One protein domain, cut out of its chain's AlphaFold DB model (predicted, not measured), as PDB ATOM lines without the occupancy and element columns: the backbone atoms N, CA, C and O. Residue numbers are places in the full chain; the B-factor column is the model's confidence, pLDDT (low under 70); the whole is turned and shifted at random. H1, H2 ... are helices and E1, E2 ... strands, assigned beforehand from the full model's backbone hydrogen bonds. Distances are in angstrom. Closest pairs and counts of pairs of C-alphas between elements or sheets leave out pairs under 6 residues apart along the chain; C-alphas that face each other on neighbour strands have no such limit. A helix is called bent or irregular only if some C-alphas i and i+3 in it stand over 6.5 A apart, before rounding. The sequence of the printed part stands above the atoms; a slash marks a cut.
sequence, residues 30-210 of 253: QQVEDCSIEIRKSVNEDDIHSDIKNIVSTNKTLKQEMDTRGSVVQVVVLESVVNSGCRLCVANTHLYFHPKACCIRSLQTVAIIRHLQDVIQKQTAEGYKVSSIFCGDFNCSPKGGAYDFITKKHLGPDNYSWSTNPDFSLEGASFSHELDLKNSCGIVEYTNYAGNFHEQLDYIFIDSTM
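AT A GLANCE: This is residues 30 to 210 of the 253 residues of a protein of Mytilus galloprovincialis (UniProt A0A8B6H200). A twisted sheet of five strands is covered on one face by the long helix H4, which runs along the strands, while the other face is bare. Three short helices, H1, H2 and H3, gather on one side of H4, H5 packs on H4 with the helix's residues 102 to 113, H6 packs on its residues 102 to 106, and the small hairpin E5 and E6 lies far out, beyond one end of E7. The printed part has 181 residues, with six named helices and seven named strands in the order E1 H1 H2 H3 E2 E3 H4 E4 H5 H6 E5 E6 E7; the large sheet, E1 E2 E3 E4 E7, is mixed, and E5 and E6 are antiparallel. The class is mixed, helices and strands, and the whole is compact, with a radius of gyration of the C-alphas of 16.3 A and spans of 52 by 39 by 26 A.

IN THESE COORDINATES: E1, residues 30 to 34, begins at C-alpha 30, (-12.577, -44.305, -5.355). H1 is residues 39 to 45, H2 residues 47 to 56 and H3 residues 60 to 68. H2 is irregular: C-alphas 48 and 51 are 7.9 A apart. E2, residues 72 to 80, is 25.5 A long, and E3, residues 86 to 94, is 27.2 A. H4, residues 102 to 125, is 34.2 A long and begins at C-alpha 102, (9.516, -34.504, 21.007). E4, residues 129 to 137, measures 27.4 A. H5 is residues 145 to 152 and H6 residues 160 to 163. E5 is residues 192 to 194 and E6 residues 197 to 199. E7, residues 202 to 206, ends at C-alpha 206, (1.304, -50.124, 7.104).

HOW THE PARTS SIT: In the large sheet, edge strand E1 is antiparallel to E2, with N 32 and O 77 2.9 A apart. E2 and E3 form a hairpin, with N 76 and O 90 at 2.9 A. E3 and E4 are parallel, with N 89 and O 131 at 2.8 A. E4 is antiparallel to edge strand E7, with N 134 and O 205 at 2.8 A. H4 is on this sheet at a height of 9.5 A, two layers with the helix on one face; on the local plane it runs along E3 at 16 degrees. E3, H4 and E4 make a strand-helix-strand unit, two parallel neighbour strands with a helix between, and its crossover is right-handed. H4 is the hub, touching the five other helices. With residues 107 to 114 alone it touches H2, at a shallow tilt of 9 degrees, opposite ways; the closest C-alphas are those of His 49 and Ala 111, 6.6 A. With residues 108 to 112 alone it touches H1, closest at the C-alphas of Ile 39 and Gln 108, 6.6 A. With residue 104 alone it only just touches H3, with 3 pairs of C-alphas within 8 A, the closest being Met 66 and Ile 104, 6.9 A. With residues 102 to 113 alone it touches H5, closest at the C-alphas of Ser 106 and Ala 146, 4.4 A. With residues 102 to 106 alone it touches H6, closest at the C-alphas of Cys 103 and Trp 162, 4.9 A. E5 and E6 form a hairpin, with N 194 and O 197 at 2.8 A, and E6 runs on into E7 at 11 degrees across a break of 2 residues. In H1, H3, H4 and H5 every O i to N i+4 pair is within hydrogen-bond range; in H2 4 of 6 are, and H6 is too short for such a pair.

THE WHOLE: The two C-alphas farthest apart, those of Val 82 and Pro 166, are 52.2 A apart. The printed part has no cut. The link from H6 to E5, residues 164 to 191, is long; its residues 175 to 176 pair with 154 to 155, and its residues 182 to 183 with 205 to 206 of E7, both antiparallel. The mean pLDDT of the printed part is 95.8, and no printed residue is under 70.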
ATOM      1  N   GLN A  30     -11.787 -45.527  -5.418       92.38
ATOM      2  CA  GLN A  30     -12.577 -44.305  -5.355       92.38
ATOM      3  C   GLN A  30     -12.548 -43.765  -3.927       92.38
ATOM      4  O   GLN A  30     -12.721 -44.525  -2.981       92.38
ATOM      5  N   GLN A  31     -12.329 -42.459  -3.762       95.19
ATOM      6  CA  GLN A  31     -12.489 -41.824  -2.458       95.19
ATOM      7  C   GLN A  31     -13.971 -41.814  -2.081       95.19
ATOM      8  O   GLN A  31     -14.803 -41.342  -2.859       95.19
ATOM      9  N   VAL A  32     -14.276 -42.342  -0.901       96.12
ATOM     10  CA  VAL A  32     -15.640 -42.410  -0.360       96.12
ATOM     11  C   VAL A  32     -15.834 -41.476   0.827       96.12
ATOM     12  O   VAL A  32     -16.948 -41.015   1.051       96.12
ATOM     13  N   GLU A  33     -14.756 -41.138   1.535       97.38
ATOM     14  CA  GLU A  33     -14.809 -40.258   2.700       97.38
ATOM     15  C   GLU A  33     -13.508 -39.456   2.857       97.38
ATOM     16  O   GLU A  33     -12.425 -39.913   2.474       97.38
ATOM     17  N   ASP A  34     -13.629 -38.249   3.408       98.25
ATOM     18  CA  ASP A  34     -12.524 -37.425   3.899       98.25
ATOM     19  C   ASP A  34     -12.750 -37.176   5.392       98.25
ATOM     20  O   ASP A  34     -13.717 -36.523   5.785       98.25
ATOM     21  N   CYS A  35     -11.864 -37.724   6.215       98.31
ATOM     22  CA  CYS A  35     -11.901 -37.625   7.668       98.31
ATOM     23  C   CYS A  35     -10.737 -36.761   8.177       98.31
ATOM     24  O   CYS A  35     -10.231 -36.996   9.271       98.31
ATOM     25  N   SER A  36     -10.226 -35.822   7.383       98.56
ATOM     26  CA  SER A  36      -9.074 -35.002   7.769       98.56
ATOM     27  C   SER A  36      -9.392 -34.085   8.953       98.56
ATOM     28  O   SER A  36     -10.468 -33.490   9.018       98.56
ATOM     29  N   ILE A  37      -8.434 -33.921   9.869       98.44
ATOM     30  CA  ILE A  37      -8.595 -33.077  11.062       98.44
ATOM     31  C   ILE A  37      -7.420 -32.121  11.256       98.44
ATOM     32  O   ILE A  37      -6.264 -32.413  10.939       98.44
ATOM     33  N   GLU A  38      -7.723 -30.974  11.855       98.38
ATOM     34  CA  GLU A  38      -6.722 -30.115  12.471       98.38
ATOM     35  C   GLU A  38      -6.478 -30.603  13.902       98.38
ATOM     36  O   GLU A  38      -7.382 -30.567  14.739       98.38
ATOM     37  N   ILE A  39      -5.252 -31.043  14.189       98.38
ATOM     38  CA  ILE A  39      -4.937 -31.795  15.413       98.38
ATOM     39  C   ILE A  39      -5.288 -30.977  16.660       98.38
ATOM     40  O   ILE A  39      -5.903 -31.487  17.591       98.38
ATOM     41  N   ARG A  40      -4.958 -29.680  16.663       97.44
ATOM     42  CA  ARG A  40      -5.244 -28.796  17.802       97.44
ATOM     43  C   ARG A  40      -6.736 -28.574  18.064       97.44
ATOM     44  O   ARG A  40      -7.103 -28.342  19.210       97.44
ATOM     45  N   LYS A  41      -7.587 -28.615  17.030       97.81
ATOM     46  CA  LYS A  41      -9.042 -28.488  17.203       97.81
ATOM     47  C   LYS A  41      -9.585 -29.764  17.808       97.81
ATOM     48  O   LYS A  41     -10.197 -29.707  18.863       97.81
ATOM     49  N   SER A  42      -9.225 -30.899  17.217       97.62
ATOM     50  CA  SER A  42      -9.646 -32.210  17.700       97.62
ATOM     51  C   SER A  42      -9.226 -32.443  19.158       97.62
ATOM     52  O   SER A  42     -10.062 -32.778  19.988       97.62
ATOM     53  N   VAL A  43      -7.984 -32.120  19.544       97.62
ATOM     54  CA  VAL A  43      -7.541 -32.213  20.953       97.62
ATOM     55  C   VAL A  43      -8.380 -31.345  21.904       97.62
ATOM     56  O   VAL A  43      -8.580 -31.712  23.061       97.62
ATOM     57  N   ASN A  44      -8.856 -30.185  21.454       96.50
ATOM     58  CA  ASN A  44      -9.609 -29.260  22.299       96.50
ATOM     59  C   ASN A  44     -11.119 -29.535  22.324       96.50
ATOM     60  O   ASN A  44     -11.765 -29.187  23.320       96.50
ATOM     61  N   GLU A  45     -11.667 -30.112  21.261       96.50
ATOM     62  CA  GLU A  45     -13.107 -30.203  21.007       96.50
ATOM     63  C   GLU A  45     -13.639 -31.639  21.115       96.50
ATOM     64  O   GLU A  45     -14.765 -31.813  21.575       96.50
ATOM     65  N   ASP A  46     -12.835 -32.654  20.780       97.38
ATOM     66  CA  ASP A  46     -13.290 -34.044  20.706       97.38
ATOM     67  C   ASP A  46     -13.048 -34.805  22.020       97.38
ATOM     68  O   ASP A  46     -11.938 -34.847  22.566       97.38
ATOM     69  N   ASP A  47     -14.081 -35.501  22.500       96.50
ATOM     70  CA  ASP A  47     -14.049 -36.228  23.779       96.50
ATOM     71  C   ASP A  47     -12.970 -37.328  23.827       96.50
ATOM     72  O   ASP A  47     -12.402 -37.602  24.892       96.50
ATOM     73  N   ILE A  48     -12.622 -37.910  22.669       96.06
ATOM     74  CA  ILE A  48     -11.585 -38.950  22.519       96.06
ATOM     75  C   ILE A  48     -10.165 -38.461  22.875       96.06
ATOM     76  O   ILE A  48      -9.231 -39.265  23.002       96.06
ATOM     77  N   HIS A  49      -9.986 -37.148  23.045       97.12
ATOM     78  CA  HIS A  49      -8.725 -36.498  23.403       97.12
ATOM     79  C   HIS A  49      -8.793 -35.730  24.731       97.12
ATOM     80  O   HIS A  49      -7.886 -34.961  25.056       97.12
ATOM     81  N   SER A  50      -9.846 -35.940  25.522       96.12
ATOM     82  CA  SER A  50     -10.053 -35.255  26.805       96.12
ATOM     83  C   SER A  50      -8.896 -35.443  27.800       96.12
ATOM     84  O   SER A  50      -8.505 -34.501  28.487       96.12
ATOM     85  N   ASP A  51      -8.286 -36.622  27.850       95.62
ATOM     86  CA  ASP A  51      -7.087 -36.910  28.645       95.62
ATOM     87  C   ASP A  51      -5.845 -36.141  28.157       95.62
ATOM     88  O   ASP A  51      -5.131 -35.566  28.981       95.62
ATOM     89  N   ILE A  52      -5.624 -36.044  26.840       96.19
ATOM     90  CA  ILE A  52      -4.563 -35.218  26.239       96.19
ATOM     91  C   ILE A  52      -4.780 -33.756  26.635       96.19
ATOM     92  O   ILE A  52      -3.860 -33.111  27.140       96.19
ATOM     93  N   LYS A  53      -6.003 -33.244  26.465       96.38
ATOM     94  CA  LYS A  53      -6.388 -31.872  26.830       96.38
ATOM     95  C   LYS A  53      -6.120 -31.576  28.305       96.38
ATOM     96  O   LYS A  53      -5.571 -30.520  28.635       96.38
ATOM     97  N   ASN A  54      -6.481 -32.505  29.188       95.38
ATOM     98  CA  ASN A  54      -6.275 -32.378  30.628       95.38
ATOM     99  C   ASN A  54      -4.784 -32.353  30.985       95.38
ATOM    100  O   ASN A  54      -4.350 -31.455  31.706       95.38
ATOM    101  N   ILE A  55      -3.993 -33.283  30.442       94.12
ATOM    102  CA  ILE A  55      -2.548 -33.370  30.698       94.12
ATOM    103  C   ILE A  55      -1.824 -32.133  30.160       94.12
ATOM    104  O   ILE A  55      -1.048 -31.509  30.882       94.12
ATOM    105  N   VAL A  56      -2.120 -31.714  28.931       94.31
ATOM    106  CA  VAL A  56      -1.527 -30.517  28.321       94.31
ATOM    107  C   VAL A  56      -1.849 -29.260  29.135       94.31
ATOM    108  O   VAL A  56      -0.995 -28.392  29.290       94.31
ATOM    109  N   SER A  57      -3.041 -29.182  29.734       94.50
ATOM    110  CA  SER A  57      -3.449 -28.041  30.566       94.50
ATOM    111  C   SER A  57      -2.662 -27.902  31.874       94.50
ATOM    112  O   SER A  57      -2.698 -26.831  32.485       94.50
ATOM    113  N   THR A  58      -1.920 -28.931  32.295       93.50
ATOM    114  CA  THR A  58      -1.038 -28.860  33.475       93.50
ATOM    115  C   THR A  58       0.214 -28.010  33.232       93.50
ATOM    116  O   THR A  58       0.785 -27.476  34.182       93.50
ATOM    117  N   ASN A  59       0.605 -27.812  31.968       94.50
ATOM    118  CA  ASN A  59       1.759 -27.010  31.573       94.50
ATOM    119  C   ASN A  59       1.326 -25.896  30.600       94.50
ATOM    120  O   ASN A  59       0.979 -26.142  29.448       94.50
ATOM    121  N   LYS A  60       1.379 -24.637  31.059       95.19
ATOM    122  CA  LYS A  60       0.919 -23.469  30.284       95.19
ATOM    123  C   LYS A  60       1.652 -23.299  28.951       95.19
ATOM    124  O   LYS A  60       1.012 -22.960  27.959       95.19
ATOM    125  N   THR A  61       2.962 -23.530  28.927       94.62
ATOM    126  CA  THR A  61       3.783 -23.382  27.719       94.62
ATOM    127  C   THR A  61       3.476 -24.492  26.723       94.62
ATOM    128  O   THR A  61       3.239 -24.208  25.552       94.62
ATOM    129  N   LEU A  62       3.389 -25.745  27.184       95.00
ATOM    130  CA  LEU A  62       2.977 -26.870  26.340       95.00
ATOM    131  C   LEU A  62       1.578 -26.649  25.759       95.00
ATOM    132  O   LEU A  62       1.371 -26.871  24.568       95.00
ATOM    133  N   LYS A  63       0.632 -26.175  26.577       95.75
ATOM    134  CA  LYS A  63      -0.716 -25.823  26.125       95.75
ATOM    135  C   LYS A  63      -0.685 -24.772  25.028       95.75
ATOM    136  O   LYS A  63      -1.305 -24.962  23.987       95.75
ATOM    137  N   GLN A  64       0.057 -23.690  25.239       95.50
ATOM    138  CA  GLN A  64       0.191 -22.636  24.241       95.50
ATOM    139  C   GLN A  64       0.805 -23.159  22.935       95.50
ATOM    140  O   GLN A  64       0.323 -22.813  21.857       95.50
ATOM    141  N   GLU A  65       1.839 -23.999  23.010       94.69
ATOM    142  CA  GLU A  65       2.409 -24.637  21.824       94.69
ATOM    143  C   GLU A  65       1.350 -25.492  21.115       94.69
ATOM    144  O   GLU A  65       1.031 -25.209  19.964       94.69
ATOM    145  N   MET A  66       0.718 -26.447  21.802       95.75
ATOM    146  CA  MET A  66      -0.319 -27.317  21.223       95.75
ATOM    147  C   MET A  66      -1.481 -26.528  20.592       95.75
ATOM    148  O   MET A  66      -1.916 -26.868  19.494       95.75
ATOM    149  N   ASP A  67      -1.936 -25.439  21.216       95.75
ATOM    150  CA  ASP A  67      -3.051 -24.613  20.726       95.75
ATOM    151  C   ASP A  67      -2.701 -23.747  19.505       95.75
ATOM    152  O   ASP A  67      -3.595 -23.297  18.778       95.75
ATOM    153  N   THR A  68      -1.413 -23.475  19.279       94.38
ATOM    154  CA  THR A  68      -0.947 -22.571  18.215       94.38
ATOM    155  C   THR A  68      -0.330 -23.296  17.023       94.38
ATOM    156  O   THR A  68      -0.013 -22.654  16.018       94.38
ATOM    157  N   ARG A  69      -0.152 -24.623  17.077       93.44
ATOM    158  CA  ARG A  69       0.303 -25.408  15.919       93.44
ATOM    159  C   ARG A  69      -0.876 -25.835  15.048       93.44
ATOM    160  O   ARG A  69      -1.720 -26.619  15.462       93.44
ATOM    161  N   GLY A  70      -0.886 -25.365  13.803       92.94
ATOM    162  CA  GLY A  70      -1.858 -25.750  12.774       92.94
ATOM    163  C   GLY A  70      -1.520 -27.055  12.046       92.94
ATOM    164  O   GLY A  70      -1.870 -27.193  10.879       92.94
ATOM    165  N   SER A  71      -0.797 -27.985  12.684       97.19
ATOM    166  CA  SER A  71      -0.553 -29.308  12.098       97.19
ATOM    167  C   SER A  71      -1.882 -30.032  11.876       97.19
ATOM    168  O   SER A  71      -2.784 -29.999  12.720       97.19
ATOM    169  N   VAL A  72      -1.977 -30.712  10.740       98.56
ATOM    170  CA  VAL A  72      -3.152 -31.477  10.325       98.56
ATOM    171  C   VAL A  72      -2.772 -32.941  10.130       98.56
ATOM    172  O   VAL A  72      -1.603 -33.271   9.905       98.56
ATOM    173  N   VAL A  73      -3.764 -33.817  10.167       98.81
ATOM    174  CA  VAL A  73      -3.664 -35.115   9.503       98.81
ATOM    175  C   VAL A  73      -4.724 -35.173   8.420       98.81
ATOM    176  O   VAL A  73      -5.904 -34.927   8.669       98.81
ATOM    177  N   GLN A  74      -4.284 -35.471   7.207       98.88
ATOM    178  CA  GLN A  74      -5.174 -35.848   6.129       98.88
ATOM    179  C   GLN A  74      -5.542 -37.314   6.313       98.88
ATOM    180  O   GLN A  74      -4.637 -38.129   6.464       98.88
ATOM    181  N   VAL A  75      -6.827 -37.659   6.282       98.75
ATOM    182  CA  VAL A  75      -7.280 -39.056   6.299       98.75
ATOM    183  C   VAL A  75      -8.320 -39.231   5.209       98.75
ATOM    184  O   VAL A  75      -9.382 -38.622   5.267       98.75
ATOM    185  N   VAL A  76      -8.025 -40.065   4.218       98.62
ATOM    186  CA  VAL A  76      -8.966 -40.390   3.141       98.62
ATOM    187  C   VAL A  76      -9.301 -41.870   3.167       98.62
ATOM    188  O   VAL A  76      -8.415 -42.718   3.296       98.62
ATOM    189  N   VAL A  77     -10.584 -42.186   3.019       98.44
ATOM    190  CA  VAL A  77     -11.053 -43.565   2.883       98.44
ATOM    191  C   VAL A  77     -11.260 -43.853   1.405       98.44
ATOM    192  O   VAL A  77     -12.009 -43.160   0.712       98.44
ATOM    193  N   LEU A  78     -10.568 -44.876   0.916       97.12
ATOM    194  CA  LEU A  78     -10.583 -45.299  -0.474       97.12
ATOM    195  C   LEU A  78     -11.237 -46.673  -0.585       97.12
ATOM    196  O   LEU A  78     -10.743 -47.642  -0.017       97.12
ATOM    197  N   GLU A  79     -12.304 -46.792  -1.359       94.69
ATOM    198  CA  GLU A  79     -12.935 -48.077  -1.652       94.69
ATOM    199  C   GLU A  79     -12.344 -48.693  -2.921       94.69
ATOM    200  O   GLU A  79     -12.094 -47.998  -3.911       94.69
ATOM    201  N   SER A  80     -12.080 -49.999  -2.894       89.44
ATOM    202  CA  SER A  80     -11.577 -50.724  -4.059       89.44
ATOM    203  C   SER A  80     -12.665 -50.878  -5.121       89.44
ATOM    204  O   SER A  80     -13.734 -51.416  -4.859       89.44
ATOM    205  N   VAL A  81     -12.361 -50.475  -6.358       86.62
ATOM    206  CA  VAL A  81     -13.273 -50.628  -7.509       86.62
ATOM    207  C   VAL A  81     -13.271 -52.070  -8.037       86.62
ATOM    208  O   VAL A  81     -14.183 -52.479  -8.745       86.62
ATOM    209  N   VAL A  82     -12.243 -52.854  -7.691       83.94
ATOM    210  CA  VAL A  82     -12.088 -54.249  -8.137       83.94
ATOM    211  C   VAL A  82     -12.496 -55.273  -7.077       83.94
ATOM    212  O   VAL A  82     -12.929 -56.359  -7.443       83.94
ATOM    213  N   ASN A  83     -12.406 -54.922  -5.788       82.94
ATOM    214  CA  ASN A  83     -12.741 -55.796  -4.659       82.94
ATOM    215  C   ASN A  83     -13.785 -55.097  -3.777       82.94
ATOM    216  O   ASN A  83     -13.430 -54.378  -2.842       82.94
ATOM    217  N   SER A  84     -15.069 -55.281  -4.093       85.06
ATOM    218  CA  SER A  84     -16.174 -54.704  -3.318       85.06
ATOM    219  C   SER A  84     -16.095 -55.112  -1.845       85.06
ATOM    220  O   SER A  84     -15.811 -56.273  -1.549       85.06
ATOM    221  N   GLY A  85     -16.383 -54.187  -0.929       89.62
ATOM    222  CA  GLY A  85     -16.320 -54.458   0.512       89.62
ATOM    223  C   GLY A  85     -14.919 -54.326   1.126       89.62
ATOM    224  O   GLY A  85     -14.774 -54.530   2.329       89.62
ATOM    225  N   CYS A  86     -13.903 -53.943   0.343       93.44
ATOM    226  CA  CYS A  86     -12.560 -53.635   0.841       93.44
ATOM    227  C   CYS A  86     -12.277 -52.127   0.769       93.44
ATOM    228  O   CYS A  86     -12.352 -51.517  -0.304       93.44
ATOM    229  N   ARG A  87     -11.886 -51.540   1.904       95.81
ATOM    230  CA  ARG A  87     -11.502 -50.130   2.035       95.81
ATOM    231  C   ARG A  87     -10.050 -49.986   2.488       95.81
ATOM    232  O   ARG A  87      -9.496 -50.841   3.172       95.81
ATOM    233  N   LEU A  88      -9.441 -48.882   2.083       96.62
ATOM    234  CA  LEU A  88      -8.096 -48.467   2.444       96.62
ATOM    235  C   LEU A  88      -8.162 -47.067   3.057       96.62
ATOM    236  O   LEU A  88      -8.469 -46.104   2.357       96.62
ATOM    237  N   CYS A  89      -7.841 -46.954   4.340       98.12
ATOM    238  CA  CYS A  89      -7.645 -45.679   5.017       98.12
ATOM    239  C   CYS A  89      -6.208 -45.203   4.786       98.12
ATOM    240  O   CYS A  89      -5.259 -45.866   5.202       98.12
ATOM    241  N   VAL A  90      -6.031 -44.059   4.130       98.62
ATOM    242  CA  VAL A  90      -4.713 -43.444   3.923       98.62
ATOM    243  C   VAL A  90      -4.629 -42.181   4.761       98.62
ATOM    244  O   VAL A  90      -5.349 -41.217   4.504       98.62
ATOM    245  N   ALA A  91      -3.747 -42.196   5.755       98.88
ATOM    246  CA  ALA A  91      -3.411 -41.050   6.578       98.88
ATOM    247  C   ALA A  91      -2.084 -40.426   6.123       98.88
ATOM    248  O   ALA A  91      -1.131 -41.148   5.837       98.88
ATOM    249  N   ASN A  92      -2.010 -39.097   6.088       98.94
ATOM    250  CA  ASN A  92      -0.801 -38.337   5.778       98.94
ATOM    251  C   ASN A  92      -0.660 -37.141   6.730       98.94
ATOM    252  O   ASN A  92      -1.631 -36.420   6.965       98.94
ATOM    253  N   THR A  93       0.530 -36.903   7.280       98.88
ATOM    254  CA  THR A  93       0.765 -35.795   8.217       98.88
ATOM    255  C   THR A  93       2.122 -35.123   8.008       98.88
ATOM    256  O   THR A  93       3.017 -35.661   7.362       98.88
ATOM    257  N   HIS A  94       2.268 -33.931   8.584       98.75
ATOM    258  CA  HIS A  94       3.554 -33.274   8.787       98.75
ATOM    259  C   HIS A  94       3.571 -32.743  10.230       98.75
ATOM    260  O   HIS A  94       2.856 -31.790  10.571       98.75
ATOM    261  N   LEU A  95       4.344 -33.395  11.102       98.56
ATOM    262  CA  LEU A  95       4.389 -33.072  12.534       98.56
ATOM    263  C   LEU A  95       5.282 -31.867  12.838       98.56
ATOM    264  O   LEU A  95       6.088 -31.436  12.021       98.56
ATOM    265  N   TYR A  96       5.160 -31.306  14.039       97.62
ATOM    266  CA  TYR A  96       5.896 -30.094  14.394       97.62
ATOM    267  C   TYR A  96       7.430 -30.256  14.307       97.62
ATOM    268  O   TYR A  96       8.029 -31.093  14.989       97.62
ATOM    269  N   PHE A  97       8.062 -29.384  13.514       95.12
ATOM    270  CA  PHE A  97       9.477 -29.465  13.136       95.12
ATOM    271  C   PHE A  97      10.477 -29.173  14.263       95.12
ATOM    272  O   PHE A  97      11.639 -29.562  14.179       95.12
ATOM    273  N   HIS A  98      10.073 -28.440  15.311       94.06
ATOM    274  CA  HIS A  98      11.043 -27.864  16.244       94.06
ATOM    275  C   HIS A  98      11.893 -28.967  16.921       94.06
ATOM    276  O   HIS A  98      11.326 -29.881  17.529       94.06
ATOM    277  N   PRO A  99      13.241 -28.902  16.902       91.38
ATOM    278  CA  PRO A  99      14.093 -30.030  17.302       91.38
ATOM    279  C   PRO A  99      13.830 -30.537  18.723       91.38
ATOM    280  O   PRO A  99      13.783 -31.738  18.973       91.38
ATOM    281  N   LYS A 100      13.567 -29.612  19.653       91.56
ATOM    282  CA  LYS A 100      13.302 -29.935  21.062       91.56
ATOM    283  C   LYS A 100      11.873 -30.407  21.346       91.56
ATOM    284  O   LYS A 100      11.565 -30.668  22.494       91.56
ATOM    285  N   ALA A 101      10.993 -30.478  20.349       93.94
ATOM    286  CA  ALA A 101       9.553 -30.670  20.527       93.94
ATOM    287  C   ALA A 101       9.089 -32.140  20.502       93.94
ATOM    288  O   ALA A 101       7.991 -32.426  20.026       93.94
ATOM    289  N   CYS A 102       9.891 -33.082  21.018       94.56
ATOM    290  CA  CYS A 102       9.516 -34.504  21.007       94.56
ATOM    291  C   CYS A 102       8.200 -34.760  21.753       94.56
ATOM    292  O   CYS A 102       7.358 -35.482  21.237       94.56
ATOM    293  N   CYS A 103       7.993 -34.115  22.907       95.56
ATOM    294  CA  CYS A 103       6.743 -34.197  23.673       95.56
ATOM    295  C   CYS A 103       5.520 -33.793  22.826       95.56
ATOM    296  O   CYS A 103       4.543 -34.534  22.747       95.56
ATOM    297  N   ILE A 104       5.606 -32.662  22.113       96.31
ATOM    298  CA  ILE A 104       4.531 -32.160  21.240       96.31
ATOM    299  C   ILE A 104       4.254 -33.149  20.109       96.31
ATOM    300  O   ILE A 104       3.100 -33.512  19.896       96.31
ATOM    301  N   ARG A 105       5.294 -33.626  19.411       97.81
ATOM    302  CA  ARG A 105       5.130 -34.620  18.339       97.81
ATOM    303  C   ARG A 105       4.491 -35.904  18.854       97.81
ATOM    304  O   ARG A 105       3.559 -36.387  18.230       97.81
ATOM    305  N   SER A 106       4.922 -36.409  20.011       97.50
ATOM    306  CA  SER A 106       4.311 -37.577  20.648       97.50
ATOM    307  C   SER A 106       2.819 -37.372  20.911       97.50
ATOM    308  O   SER A 106       2.025 -38.231  20.544       97.50
ATOM    309  N   LEU A 107       2.406 -36.229  21.466       97.69
ATOM    310  CA  LEU A 107       0.985 -35.932  21.695       97.69
ATOM    311  C   LEU A 107       0.195 -35.775  20.390       97.69
ATOM    312  O   LEU A 107      -0.925 -36.275  20.293       97.69
ATOM    313  N   GLN A 108       0.776 -35.122  19.376       98.50
ATOM    314  CA  GLN A 108       0.179 -35.037  18.042       98.50
ATOM    315  C   GLN A 108      -0.042 -36.438  17.461       98.50
ATOM    316  O   GLN A 108      -1.132 -36.738  16.980       98.50
ATOM    317  N   THR A 109       0.947 -37.326  17.565       98.69
ATOM    318  CA  THR A 109       0.836 -38.715  17.112       98.69
ATOM    319  C   THR A 109      -0.223 -39.496  17.891       98.69
ATOM    320  O   THR A 109      -0.989 -40.229  17.270       98.69
ATOM    321  N   VAL A 110      -0.327 -39.320  19.213       98.50
ATOM    322  CA  VAL A 110      -1.389 -39.952  20.021       98.50
ATOM    323  C   VAL A 110      -2.773 -39.537  19.523       98.50
ATOM    324  O   VAL A 110      -3.630 -40.400  19.323       98.50
ATOM    325  N   ALA A 111      -2.983 -38.242  19.275       98.62
ATOM    326  CA  ALA A 111      -4.246 -37.745  18.742       98.62
ATOM    327  C   ALA A 111      -4.554 -38.344  17.357       98.62
ATOM    328  O   ALA A 111      -5.629 -38.906  17.153       98.62
ATOM    329  N   ILE A 112      -3.580 -38.324  16.440       98.81
ATOM    330  CA  ILE A 112      -3.739 -38.873  15.085       98.81
ATOM    331  C   ILE A 112      -4.079 -40.366  15.108       98.81
ATOM    332  O   ILE A 112      -4.992 -40.791  14.408       98.81
ATOM    333  N   ILE A 113      -3.362 -41.171  15.895       98.75
ATOM    334  CA  ILE A 113      -3.568 -42.624  15.931       98.75
ATOM    335  C   ILE A 113      -4.944 -42.977  16.492       98.75
ATOM    336  O   ILE A 113      -5.600 -43.873  15.966       98.75
ATOM    337  N   ARG A 114      -5.415 -42.263  17.518       98.44
ATOM    338  CA  ARG A 114      -6.773 -42.446  18.044       98.44
ATOM    339  C   ARG A 114      -7.836 -42.095  17.015       98.44
ATOM    340  O   ARG A 114      -8.772 -42.868  16.845       98.44
ATOM    341  N   HIS A 115      -7.661 -40.979  16.313       98.69
ATOM    342  CA  HIS A 115      -8.553 -40.578  15.229       98.69
ATOM    343  C   HIS A 115      -8.570 -41.613  14.096       98.69
ATOM    344  O   HIS A 115      -9.630 -42.074  13.686       98.69
ATOM    345  N   LEU A 116      -7.397 -42.062  13.642       98.62
ATOM    346  CA  LEU A 116      -7.286 -43.101  12.617       98.62
ATOM    347  C   LEU A 116      -7.933 -44.419  13.070       98.62
ATOM    348  O   LEU A 116      -8.614 -45.069  12.281       98.62
ATOM    349  N   GLN A 117      -7.758 -44.801  14.336       98.25
ATOM    350  CA  GLN A 117      -8.381 -45.991  14.911       98.25
ATOM    351  C   GLN A 117      -9.912 -45.876  14.945       98.25
ATOM    352  O   GLN A 117     -10.585 -46.839  14.587       98.25
ATOM    353  N   ASP A 118     -10.460 -44.717  15.315       98.25
ATOM    354  CA  ASP A 118     -11.904 -44.450  15.280       98.25
ATOM    355  C   ASP A 118     -12.460 -44.516  13.847       98.25
ATOM    356  O   ASP A 118     -13.461 -45.194  13.605       98.25
ATOM    357  N   VAL A 119     -11.765 -43.919  12.869       98.44
ATOM    358  CA  VAL A 119     -12.128 -44.036  11.446       98.44
ATOM    359  C   VAL A 119     -12.150 -45.507  11.025       98.44
ATOM    360  O   VAL A 119     -13.169 -45.981  10.533       98.44
ATOM    361  N   ILE A 120     -11.079 -46.268  11.271       98.12
ATOM    362  CA  ILE A 120     -11.012 -47.699  10.925       98.12
ATOM    363  C   ILE A 120     -12.148 -48.492  11.588       98.12
ATOM    364  O   ILE A 120     -12.771 -49.331  10.932       98.12
ATOM    365  N   GLN A 121     -12.451 -48.224  12.861       97.94
ATOM    366  CA  GLN A 121     -13.523 -48.900  13.594       97.94
ATOM    367  C   GLN A 121     -14.904 -48.601  13.004       97.94
ATOM    368  O   GLN A 121     -15.686 -49.533  12.822       97.94
ATOM    369  N   LYS A 122     -15.187 -47.346  12.635       98.19
ATOM    370  CA  LYS A 122     -16.439 -46.956  11.961       98.19
ATOM    371  C   LYS A 122     -16.614 -47.686  10.632       98.19
ATOM    372  O   LYS A 122     -17.637 -48.332  10.421       98.19
ATOM    373  N   GLN A 123     -15.583 -47.672   9.788       97.69
ATOM    374  CA  GLN A 123     -15.604 -48.373   8.499       97.69
ATOM    375  C   GLN A 123     -15.783 -49.895   8.679       97.69
ATOM    376  O   GLN A 123     -16.523 -50.538   7.938       97.69
ATOM    377  N   THR A 124     -15.146 -50.480   9.697       96.81
ATOM    378  CA  THR A 124     -15.287 -51.910  10.019       96.81
ATOM    379  C   THR A 124     -16.696 -52.240  10.525       96.81
ATOM    380  O   THR A 124     -17.256 -53.270  10.152       96.81
ATOM    381  N   ALA A 125     -17.306 -51.365  11.330       97.94
ATOM    382  CA  ALA A 125     -18.671 -51.535  11.838       97.94
ATOM    383  C   ALA A 125     -19.735 -51.479  10.727       97.94
ATOM    384  O   ALA A 125     -20.784 -52.110  10.852       97.94
ATOM    385  N   GLU A 126     -19.450 -50.790   9.619       96.81
ATOM    386  CA  GLU A 126     -20.269 -50.818   8.398       96.81
ATOM    387  C   GLU A 126     -20.125 -52.124   7.588       96.81
ATOM    388  O   GLU A 126     -20.821 -52.314   6.591       96.81
ATOM    389  N   GLY A 127     -19.251 -53.042   8.010       95.62
ATOM    390  CA  GLY A 127     -19.053 -54.349   7.381       95.62
ATOM    391  C   GLY A 127     -17.936 -54.400   6.337       95.62
ATOM    392  O   GLY A 127     -17.822 -55.405   5.633       95.62
ATOM    393  N   TYR A 128     -17.104 -53.360   6.225       95.25
ATOM    394  CA  TYR A 128     -15.963 -53.363   5.309       95.25
ATOM    395  C   TYR A 128     -14.745 -54.051   5.925       95.25
ATOM    396  O   TYR A 128     -14.457 -53.919   7.115       95.25
ATOM    397  N   LYS A 129     -13.964 -54.729   5.084       94.62
ATOM    398  CA  LYS A 129     -12.587 -55.098   5.413       94.62
ATOM    399  C   LYS A 129     -11.710 -53.860   5.214       94.62
ATOM    400  O   LYS A 129     -11.635 -53.342   4.098       94.62
ATOM    401  N   VAL A 130     -11.065 -53.379   6.272       96.00
ATOM    402  CA  VAL A 130     -10.318 -52.112   6.250       96.00
ATOM    403  C   VAL A 130      -8.829 -52.350   6.436       96.00
ATOM    404  O   VAL A 130      -8.414 -52.949   7.424       96.00
ATOM    405  N   SER A 131      -8.040 -51.832   5.505       96.25
ATOM    406  CA  SER A 131      -6.591 -51.721   5.637       96.25
ATOM    407  C   SER A 131      -6.178 -50.269   5.840       96.25
ATOM    408  O   SER A 131      -6.919 -49.355   5.469       96.25
ATOM    409  N   SER A 132      -4.977 -50.032   6.353       97.56
ATOM    410  CA  SER A 132      -4.479 -48.692   6.647       97.56
ATOM    411  C   SER A 132      -3.026 -48.471   6.234       97.56
ATOM    412  O   SER A 132      -2.169 -49.350   6.346       97.56
ATOM    413  N   ILE A 133      -2.771 -47.260   5.738       98.62
ATOM    414  CA  ILE A 133      -1.443 -46.695   5.495       98.62
ATOM    415  C   ILE A 133      -1.384 -45.369   6.239       98.62
ATOM    416  O   ILE A 133      -2.289 -44.549   6.097       98.62
ATOM    417  N   PHE A 134      -0.316 -45.135   6.990       98.81
ATOM    418  CA  PHE A 134      -0.041 -43.855   7.624       98.81
ATOM    419  C   PHE A 134       1.348 -43.367   7.224       98.81
ATOM    420  O   PHE A 134       2.357 -43.936   7.630       98.81
ATOM    421  N   CYS A 135       1.403 -42.326   6.402       98.75
ATOM    422  CA  CYS A 135       2.640 -41.749   5.901       98.75
ATOM    423  C   CYS A 135       2.832 -40.298   6.351       98.75
ATOM    424  O   CYS A 135       1.942 -39.681   6.942       98.75
ATOM    425  N   GLY A 136       4.020 -39.761   6.091       98.69
ATOM    426  CA  GLY A 136       4.301 -38.348   6.302       98.69
ATOM    427  C   GLY A 136       5.732 -38.064   6.724       98.69
ATOM    428  O   GLY A 136       6.539 -38.982   6.888       98.69
ATOM    429  N   ASP A 137       5.987 -36.778   6.946       98.81
ATOM    430  CA  ASP A 137       7.155 -36.283   7.668       98.81
ATOM    431  C   ASP A 137       6.789 -36.164   9.151       98.81
ATOM    432  O   ASP A 137       6.002 -35.312   9.585       98.81
ATOM    433  N   PHE A 138       7.351 -37.052   9.956       98.69
ATOM    434  CA  PHE A 138       7.070 -37.103  11.380       98.69
ATOM    435  C   PHE A 138       7.994 -36.188  12.179       98.69
ATOM    436  O   PHE A 138       7.809 -36.082  13.393       98.69
ATOM    437  N   ASN A 139       8.993 -35.548  11.557       98.38
ATOM    438  CA  ASN A 139      10.033 -34.766  12.228       98.38
ATOM    439  C   ASN A 139      10.621 -35.497  13.454       98.38
ATOM    440  O   ASN A 139      10.965 -34.902  14.478       98.38
ATOM    441  N   CYS A 140      10.681 -36.826  13.378       97.44
ATOM    442  CA  CYS A 140      11.008 -37.709  14.483       97.44
ATOM    443  C   CYS A 140      11.908 -38.829  13.984       97.44
ATOM    444  O   CYS A 140      11.543 -39.531  13.048       97.44
ATOM    445  N   SER A 141      13.040 -39.041  14.653       97.00
ATOM    446  CA  SER A 141      13.905 -40.182  14.366       97.00
ATOM    447  C   SER A 141      13.303 -41.497  14.875       97.00
ATOM    448  O   SER A 141      12.405 -41.467  15.729       97.00
ATOM    449  N   PRO A 142      13.836 -42.660  14.454       97.12
ATOM    450  CA  PRO A 142      13.370 -43.969  14.921       97.12
ATOM    451  C   PRO A 142      13.530 -44.202  16.429       97.12
ATOM    452  O   PRO A 142      13.037 -45.189  16.965       97.12
ATOM    453  N   LYS A 143      14.261 -43.321  17.120       93.50
ATOM    454  CA  LYS A 143      14.447 -43.367  18.575       93.50
ATOM    455  C   LYS A 143      13.382 -42.566  19.324       93.50
ATOM    456  O   LYS A 143      13.263 -42.736  20.530       93.50
ATOM    457  N   GLY A 144      12.651 -41.681  18.642       94.69
ATOM    458  CA  GLY A 144      11.713 -40.750  19.259       94.69
ATOM    459  C   GLY A 144      10.374 -41.367  19.654       94.69
ATOM    460  O   GLY A 144       9.920 -42.357  19.087       94.69
ATOM    461  N   GLY A 145       9.707 -40.729  20.618       96.38
ATOM    462  CA  GLY A 145       8.459 -41.215  21.203       96.38
ATOM    463  C   GLY A 145       7.301 -41.346  20.221       96.38
ATOM    464  O   GLY A 145       6.451 -42.202  20.422       96.38
ATOM    465  N   ALA A 146       7.249 -40.533  19.161       97.75
ATOM    466  CA  ALA A 146       6.236 -40.687  18.116       97.75
ATOM    467  C   ALA A 146       6.409 -42.018  17.361       97.75
ATOM    468  O   ALA A 146       5.446 -42.765  17.215       97.75
ATOM    469  N   TYR A 147       7.642 -42.348  16.954       98.31
ATOM    470  CA  TYR A 147       7.954 -43.620  16.296       98.31
ATOM    471  C   TYR A 147       7.698 -44.814  17.227       98.31
ATOM    472  O   TYR A 147       7.058 -45.794  16.839       98.31
ATOM    473  N   ASP A 148       8.155 -44.705  18.477       97.19
ATOM    474  CA  ASP A 148       7.932 -45.714  19.512       97.19
ATOM    475  C   ASP A 148       6.445 -45.962  19.750       97.19
ATOM    476  O   ASP A 148       6.024 -47.112  19.778       97.19
ATOM    477  N   PHE A 149       5.638 -44.907  19.875       98.50
ATOM    478  CA  PHE A 149       4.205 -45.055  20.087       98.50
ATOM    479  C   PHE A 149       3.546 -45.817  18.935       98.50
ATOM    480  O   PHE A 149       2.888 -46.815  19.202       98.50
ATOM    481  N   ILE A 150       3.800 -45.415  17.681       98.50
ATOM    482  CA  ILE A 150       3.217 -46.044  16.479       98.50
ATOM    483  C   ILE A 150       3.585 -47.529  16.382       98.50
ATOM    484  O   ILE A 150       2.739 -48.361  16.062       98.50
ATOM    485  N   THR A 151       4.854 -47.864  16.625       97.88
ATOM    486  CA  THR A 151       5.386 -49.213  16.354       97.88
ATOM    487  C   THR A 151       5.310 -50.161  17.547       97.88
ATOM    488  O   THR A 151       5.187 -51.370  17.365       97.88
ATOM    489  N   LYS A 152       5.375 -49.642  18.777       97.62
ATOM    490  CA  LYS A 152       5.302 -50.430  20.021       97.62
ATOM    491  C   LYS A 152       3.913 -50.413  20.646       97.62
ATOM    492  O   LYS A 152       3.712 -51.074  21.662       97.62
ATOM    493  N   LYS A 153       2.972 -49.656  20.069       98.06
ATOM    494  CA  LYS A 153       1.585 -49.491  20.532       98.06
ATOM    495  C   LYS A 153       1.424 -48.830  21.892       98.06
ATOM    496  O   LYS A 153       0.311 -48.729  22.402       98.06
ATOM    497  N   HIS A 154       2.527 -48.410  22.501       97.69
ATOM    498  CA  HIS A 154       2.556 -47.915  23.862       97.69
ATOM    499  C   HIS A 154       3.669 -46.890  24.049       97.69
ATOM    500  O   HIS A 154       4.793 -47.069  23.575       97.69
ATOM    501  N   LEU A 155       3.357 -45.835  24.794       96.62
ATOM    502  CA  LEU A 155       4.296 -44.813  25.223       96.62
ATOM    503  C   LEU A 155       4.074 -44.566  26.713       96.62
ATOM    504  O   LEU A 155       3.097 -43.929  27.092       96.62
ATOM    505  N   GLY A 156       4.949 -45.136  27.540       96.00
ATOM    506  CA  GLY A 156       4.806 -45.140  28.995       96.00
ATOM    507  C   GLY A 156       5.281 -43.854  29.687       96.00
ATOM    508  O   GLY A 156       5.877 -42.984  29.043       96.00
ATOM    509  N   PRO A 157       5.081 -43.759  31.015       94.88
ATOM    510  CA  PRO A 157       5.378 -42.563  31.810       94.88
ATOM    511  C   PRO A 157       6.869 -42.212  31.866       94.88
ATOM    512  O   PRO A 157       7.213 -41.038  31.964       94.88
ATOM    513  N   ASP A 158       7.747 -43.209  31.741       91.62
ATOM    514  CA  ASP A 158       9.202 -43.034  31.808       91.62
ATOM    515  C   ASP A 158       9.838 -42.740  30.437       91.62
ATOM    516  O   ASP A 158      11.063 -42.758  30.291       91.62
ATOM    517  N   ASN A 159       9.034 -42.506  29.388       93.62
ATOM    518  CA  ASN A 159       9.590 -42.224  28.070       93.62
ATOM    519  C   ASN A 159      10.294 -40.860  28.049       93.62
ATOM    520  O   ASN A 159       9.710 -39.824  28.364       93.62
ATOM    521  N   TYR A 160      11.543 -40.848  27.585       91.38
ATOM    522  CA  TYR A 160      12.371 -39.643  27.548       91.38
ATOM    523  C   TYR A 160      11.765 -38.501  26.711       91.38
ATOM    524  O   TYR A 160      12.098 -37.337  26.926       91.38
ATOM    525  N   SER A 161      10.873 -38.804  25.758       92.31
ATOM    526  CA  SER A 161      10.223 -37.801  24.903       92.31
ATOM    527  C   SER A 161       9.449 -36.771  25.718       92.31
ATOM    528  O   SER A 161       9.415 -35.601  25.328       92.31
ATOM    529  N   TRP A 162       8.922 -37.180  26.877       94.19
ATOM    530  CA  TRP A 162       8.199 -36.320  27.807       94.19
ATOM    531  C   TRP A 162       9.071 -35.281  28.503       94.19
ATOM    532  O   TRP A 162       8.539 -34.283  28.966       94.19
ATOM    533  N   SER A 163      10.392 -35.458  28.548       91.19
ATOM    534  CA  SER A 163      11.312 -34.585  29.291       91.19
ATOM    535  C   SER A 163      12.406 -33.946  28.425       91.19
ATOM    536  O   SER A 163      13.299 -33.278  28.939       91.19
ATOM    537  N   THR A 164      12.320 -34.087  27.095       87.56
ATOM    538  CA  THR A 164      13.302 -33.528  26.137       87.56
ATOM    539  C   THR A 164      13.471 -32.009  26.195       87.56
ATOM    540  O   THR A 164      14.550 -31.502  25.876       87.56
ATOM    541  N   ASN A 165      12.436 -31.273  26.598       90.44
ATOM    542  CA  ASN A 165      12.522 -29.848  26.886       90.44
ATOM    543  C   ASN A 165      11.799 -29.542  28.206       90.44
ATOM    544  O   ASN A 165      10.598 -29.809  28.288       90.44
ATOM    545  N   PRO A 166      12.481 -28.944  29.200       89.25
ATOM    546  CA  PRO A 166      11.861 -28.531  30.458       89.25
ATOM    547  C   PRO A 166      10.666 -27.587  30.290       89.25
ATOM    548  O   PRO A 166       9.739 -27.624  31.093       89.25
ATOM    549  N   ASP A 167      10.649 -26.763  29.236       88.75
ATOM    550  CA  ASP A 167       9.583 -25.775  29.035       88.75
ATOM    551  C   ASP A 167       8.220 -26.429  28.772       88.75
ATOM    552  O   ASP A 167       7.181 -25.867  29.109       88.75
ATOM    553  N   PHE A 168       8.206 -27.624  28.187       85.50
ATOM    554  CA  PHE A 168       6.986 -28.346  27.828       85.50
ATOM    555  C   PHE A 168       7.055 -29.825  28.225       85.50
ATOM    556  O   PHE A 168       6.532 -30.699  27.529       85.50
ATOM    557  N   SER A 169       7.711 -30.100  29.355       88.69
ATOM    558  CA  SER A 169       7.790 -31.448  29.894       88.69
ATOM    559  C   SER A 169       6.455 -31.919  30.465       88.69
ATOM    560  O   SER A 169       5.657 -31.118  30.963       88.69
ATOM    561  N   LEU A 170       6.248 -33.231  30.418       89.56
ATOM    562  CA  LEU A 170       5.123 -33.929  31.027       89.56
ATOM    563  C   LEU A 170       5.630 -35.018  31.971       89.56
ATOM    564  O   LEU A 170       6.629 -35.673  31.692       89.56
ATOM    565  N   GLU A 171       4.913 -35.233  33.067       85.06
ATOM    566  CA  GLU A 171       5.185 -36.318  34.008       85.06
ATOM    567  C   GLU A 171       3.999 -37.283  34.041       85.06
ATOM    568  O   GLU A 171       2.841 -36.862  34.023       85.06
ATOM    569  N   GLY A 172       4.281 -38.588  34.075       79.19
ATOM    570  CA  GLY A 172       3.258 -39.621  34.266       79.19
ATOM    571  C   GLY A 172       2.326 -39.871  33.072       79.19
ATOM    572  O   GLY A 172       1.381 -40.646  33.204       79.19
ATOM    573  N   ALA A 173       2.572 -39.251  31.914       93.00
ATOM    574  CA  ALA A 173       1.758 -39.453  30.719       93.00
ATOM    575  C   ALA A 173       1.981 -40.856  30.132       93.00
ATOM    576  O   ALA A 173       3.113 -41.267  29.880       93.00
ATOM    577  N   SER A 174       0.893 -41.587  29.905       96.62
ATOM    578  CA  SER A 174       0.933 -42.954  29.396       96.62
ATOM    579  C   SER A 174      -0.193 -43.168  28.396       96.62
ATOM    580  O   SER A 174      -1.353 -42.890  28.703       96.62
ATOM    581  N   PHE A 175       0.143 -43.649  27.204       97.88
ATOM    582  CA  PHE A 175      -0.815 -43.841  26.117       97.88
ATOM    583  C   PHE A 175      -0.612 -45.197  25.447       97.88
ATOM    584  O   PHE A 175       0.519 -45.665  25.322       97.88
ATOM    585  N   SER A 176      -1.703 -45.789  24.958       97.94
ATOM    586  CA  SER A 176      -1.683 -47.022  24.161       97.94
ATOM    587  C   SER A 176      -2.683 -46.963  23.004       97.94
ATOM    588  O   SER A 176      -3.613 -46.150  23.031       97.94
ATOM    589  N   HIS A 177      -2.505 -47.833  22.011       97.81
ATOM    590  CA  HIS A 177      -3.458 -48.073  20.925       97.81
ATOM    591  C   HIS A 177      -3.450 -49.545  20.488       97.81
ATOM    592  O   HIS A 177      -2.555 -50.295  20.858       97.81
ATOM    593  N   GLU A 178      -4.405 -49.950  19.651       97.06
ATOM    594  CA  GLU A 178      -4.530 -51.347  19.203       97.06
ATOM    595  C   GLU A 178      -4.009 -51.576  17.775       97.06
ATOM    596  O   GLU A 178      -3.724 -52.712  17.389       97.06
ATOM    597  N   LEU A 179      -3.835 -50.503  16.989       97.00
ATOM    598  CA  LEU A 179      -3.347 -50.601  15.608       97.00
ATOM    599  C   LEU A 179      -1.986 -51.315  15.524       97.00
ATOM    600  O   LEU A 179      -1.063 -51.009  16.276       97.00
ATOM    601  N   ASP A 180      -1.857 -52.261  14.595       96.12
ATOM    602  CA  ASP A 180      -0.634 -53.039  14.372       96.12
ATOM    603  C   ASP A 180       0.183 -52.475  13.214       96.12
ATOM    604  O   ASP A 180       0.164 -53.019  12.115       96.12
ATOM    605  N   LEU A 181       0.845 -51.340  13.453       98.12
ATOM    606  CA  LEU A 181       1.551 -50.584  12.424       98.12
ATOM    607  C   LEU A 181       3.051 -50.901  12.404       98.12
ATOM    608  O   LEU A 181       3.734 -50.853  13.426       98.12
ATOM    609  N   LYS A 182       3.583 -51.160  11.207       97.31
ATOM    610  CA  LYS A 182       5.016 -51.381  10.952       97.31
ATOM    611  C   LYS A 182       5.522 -50.433   9.867       97.31
ATOM    612  O   LYS A 182       4.809 -50.154   8.908       97.31
ATOM    613  N   ASN A 183       6.758 -49.954  10.000       97.94
ATOM    614  CA  ASN A 183       7.412 -49.143   8.971       97.94
ATOM    615  C   ASN A 183       7.772 -50.024   7.758       97.94
ATOM    616  O   ASN A 183       8.565 -50.958   7.892       97.94
ATOM    617  N   SER A 184       7.202 -49.737   6.587       97.50
ATOM    618  CA  SER A 184       7.380 -50.538   5.371       97.50
ATOM    619  C   SER A 184       8.706 -50.279   4.656       97.50
ATOM    620  O   SER A 184       9.205 -51.178   3.983       97.50
ATOM    621  N   CYS A 185       9.294 -49.092   4.814       97.19
ATOM    622  CA  CYS A 185      10.555 -48.715   4.166       97.19
ATOM    623  C   CYS A 185      11.795 -49.040   5.015       97.19
ATOM    624  O   CYS A 185      12.921 -48.920   4.539       97.19
ATOM    625  N   GLY A 186      11.597 -49.504   6.253       95.69
ATOM    626  CA  GLY A 186      12.676 -49.880   7.162       95.69
ATOM    627  C   GLY A 186      13.423 -48.689   7.771       95.69
ATOM    628  O   GLY A 186      13.061 -47.524   7.592       95.69
ATOM    629  N   ILE A 187      14.454 -49.002   8.559       97.19
ATOM    630  CA  ILE A 187      15.327 -47.996   9.170       97.19
ATOM    631  C   ILE A 187      16.481 -47.703   8.215       97.19
ATOM    632  O   ILE A 187      17.261 -48.601   7.895       97.19
ATOM    633  N   VAL A 188      16.577 -46.453   7.778       97.00
ATOM    634  CA  VAL A 188      17.620 -45.938   6.886       97.00
ATOM    635  C   VAL A 188      18.434 -44.869   7.610       97.00
ATOM    636  O   VAL A 188      18.055 -44.404   8.680       97.00
ATOM    637  N   GLU A 189      19.580 -44.486   7.049       96.56
ATOM    638  CA  GLU A 189      20.462 -43.503   7.693       96.56
ATOM    639  C   GLU A 189      19.816 -42.114   7.775       96.56
ATOM    640  O   GLU A 189      19.922 -41.434   8.792       96.56
ATOM    641  N   TYR A 190      19.139 -41.702   6.705       98.19
ATOM    642  CA  TYR A 190      18.439 -40.431   6.639       98.19
ATOM    643  C   TYR A 190      17.371 -40.447   5.549       98.19
ATOM    644  O   TYR A 190      17.482 -41.161   4.553       98.19
ATOM    645  N   THR A 191      16.361 -39.604   5.722       98.56
ATOM    646  CA  THR A 191      15.404 -39.238   4.671       98.56
ATOM    647  C   THR A 191      15.429 -37.740   4.414       98.56
ATOM    648  O   THR A 191      15.155 -37.340   3.293       98.56
ATOM    649  N   ASN A 192      15.871 -36.933   5.383       98.62
ATOM    650  CA  ASN A 192      16.265 -35.539   5.200       98.62
ATOM    651  C   ASN A 192      17.797 -35.415   5.223       98.62
ATOM    652  O   ASN A 192      18.444 -35.996   6.096       98.62
ATOM    653  N   TYR A 193      18.380 -34.653   4.295       98.25
ATOM    654  CA  TYR A 193      19.816 -34.349   4.285       98.25
ATOM    655  C   TYR A 193      20.057 -32.871   3.932       98.25
ATOM    656  O   TYR A 193      20.340 -32.525   2.784       98.25
ATOM    657  N   ALA A 194      19.961 -31.984   4.924       94.56
ATOM    658  CA  ALA A 194      20.044 -30.531   4.765       94.56
ATOM    659  C   ALA A 194      21.243 -29.925   5.521       94.56
ATOM    660  O   ALA A 194      21.242 -29.767   6.746       94.56
ATOM    661  N   GLY A 195      22.279 -29.513   4.787       89.31
ATOM    662  CA  GLY A 195      23.473 -28.877   5.353       89.31
ATOM    663  C   GLY A 195      24.181 -29.757   6.391       89.31
ATOM    664  O   GLY A 195      24.805 -30.753   6.037       89.31
ATOM    665  N   ASN A 196      24.094 -29.367   7.668       91.50
ATOM    666  CA  ASN A 196      24.688 -30.091   8.802       91.50
ATOM    667  C   ASN A 196      23.677 -30.968   9.562       91.50
ATOM    668  O   ASN A 196      24.011 -31.501  10.620       91.50
ATOM    669  N   PHE A 197      22.442 -31.068   9.079       95.62
ATOM    670  CA  PHE A 197      21.395 -31.881   9.677       95.62
ATOM    671  C   PHE A 197      21.004 -32.995   8.709       95.62
ATOM    672  O   PHE A 197      20.752 -32.751   7.532       95.62
ATOM    673  N   HIS A 198      20.980 -34.222   9.211       96.50
ATOM    674  CA  HIS A 198      20.536 -35.385   8.462       96.50
ATOM    675  C   HIS A 198      19.964 -36.411   9.433       96.50
ATOM    676  O   HIS A 198      20.594 -36.752  10.436       96.50
ATOM    677  N   GLU A 199      18.751 -36.867   9.160       97.94
ATOM    678  CA  GLU A 199      18.020 -37.780  10.035       97.94
ATOM    679  C   GLU A 199      16.926 -38.492   9.233       97.94
ATOM    680  O   GLU A 199      16.473 -38.001   8.190       97.94
ATOM    681  N   GLN A 200      16.502 -39.664   9.695       98.38
ATOM    682  CA  GLN A 200      15.301 -40.311   9.172       98.38
ATOM    683  C   GLN A 200      14.072 -39.677   9.827       98.38
ATOM    684  O   GLN A 200      13.853 -39.837  11.024       98.38
ATOM    685  N   LEU A 201      13.275 -38.959   9.042       98.75
ATOM    686  CA  LEU A 201      12.080 -38.244   9.501       98.75
ATOM    687  C   LEU A 201      10.799 -38.723   8.810       98.75
ATOM    688  O   LEU A 201       9.708 -38.549   9.354       98.75
ATOM    689  N   ASP A 202      10.939 -39.347   7.643       98.88
ATOM    690  CA  ASP A 202       9.838 -39.747   6.776       98.88
ATOM    691  C   ASP A 202       9.582 -41.248   6.880       98.88
ATOM    692  O   ASP A 202      10.512 -42.062   6.846       98.88
ATOM    693  N   TYR A 203       8.307 -41.622   6.970       98.75
ATOM    694  CA  TYR A 203       7.903 -43.016   7.130       98.75
ATOM    695  C   TYR A 203       6.656 -43.338   6.319       98.75
ATOM    696  O   TYR A 203       5.797 -42.485   6.082       98.75
ATOM    697  N   ILE A 204       6.538 -44.611   5.949       98.75
ATOM    698  CA  ILE A 204       5.297 -45.220   5.479       98.75
ATOM    699  C   ILE A 204       4.993 -46.357   6.451       98.75
ATOM    700  O   ILE A 204       5.660 -47.389   6.449       98.75
ATOM    701  N   PHE A 205       4.016 -46.155   7.325       98.81
ATOM    702  CA  PHE A 205       3.516 -47.197   8.208       98.81
ATOM    703  C   PHE A 205       2.362 -47.932   7.535       98.81
ATOM    704  O   PHE A 205       1.478 -47.306   6.954       98.81
ATOM    705  N   ILE A 206       2.365 -49.257   7.624       98.31
ATOM    706  CA  ILE A 206       1.304 -50.124   7.104       98.31
ATOM    707  C   ILE A 206       0.814 -51.035   8.220       98.31
ATOM    708  O   ILE A 206       1.597 -51.381   9.109       98.31
ATOM    709  N   ASP A 207      -0.452 -51.436   8.174       96.38
ATOM    710  CA  ASP A 207      -0.964 -52.424   9.121       96.38
ATOM    711  C   ASP A 207      -0.644 -53.879   8.733       96.38
ATOM    712  O   ASP A 207      -0.042 -54.177   7.696       96.38
ATOM    713  N   SER A 208      -1.059 -54.809   9.591       94.12
ATOM    714  CA  SER A 208      -0.878 -56.254   9.418       94.12
ATOM    715  C   SER A 208      -1.692 -56.872   8.277       94.12
ATOM    716  O   SER A 208      -1.463 -58.028   7.914       94.12
ATOM    717  N   THR A 209      -2.615 -56.125   7.669       94.31
ATOM    718  CA  THR A 209      -3.377 -56.577   6.497       94.31
ATOM    719  C   THR A 209      -2.591 -56.398   5.197       94.31
ATOM    720  O   THR A 209      -3.036 -56.852   4.140       94.31
ATOM    721  N   MET A 210      -1.402 -55.788   5.269       94.44
ATOM    722  CA  MET A 210      -0.492 -55.609   4.147       94.44
ATOM    723  C   MET A 210       0.918 -56.144   4.409       94.44
ATOM    724  O   MET A 210       1.477 -56.080   5.511       94.44
TER     725      MET A 210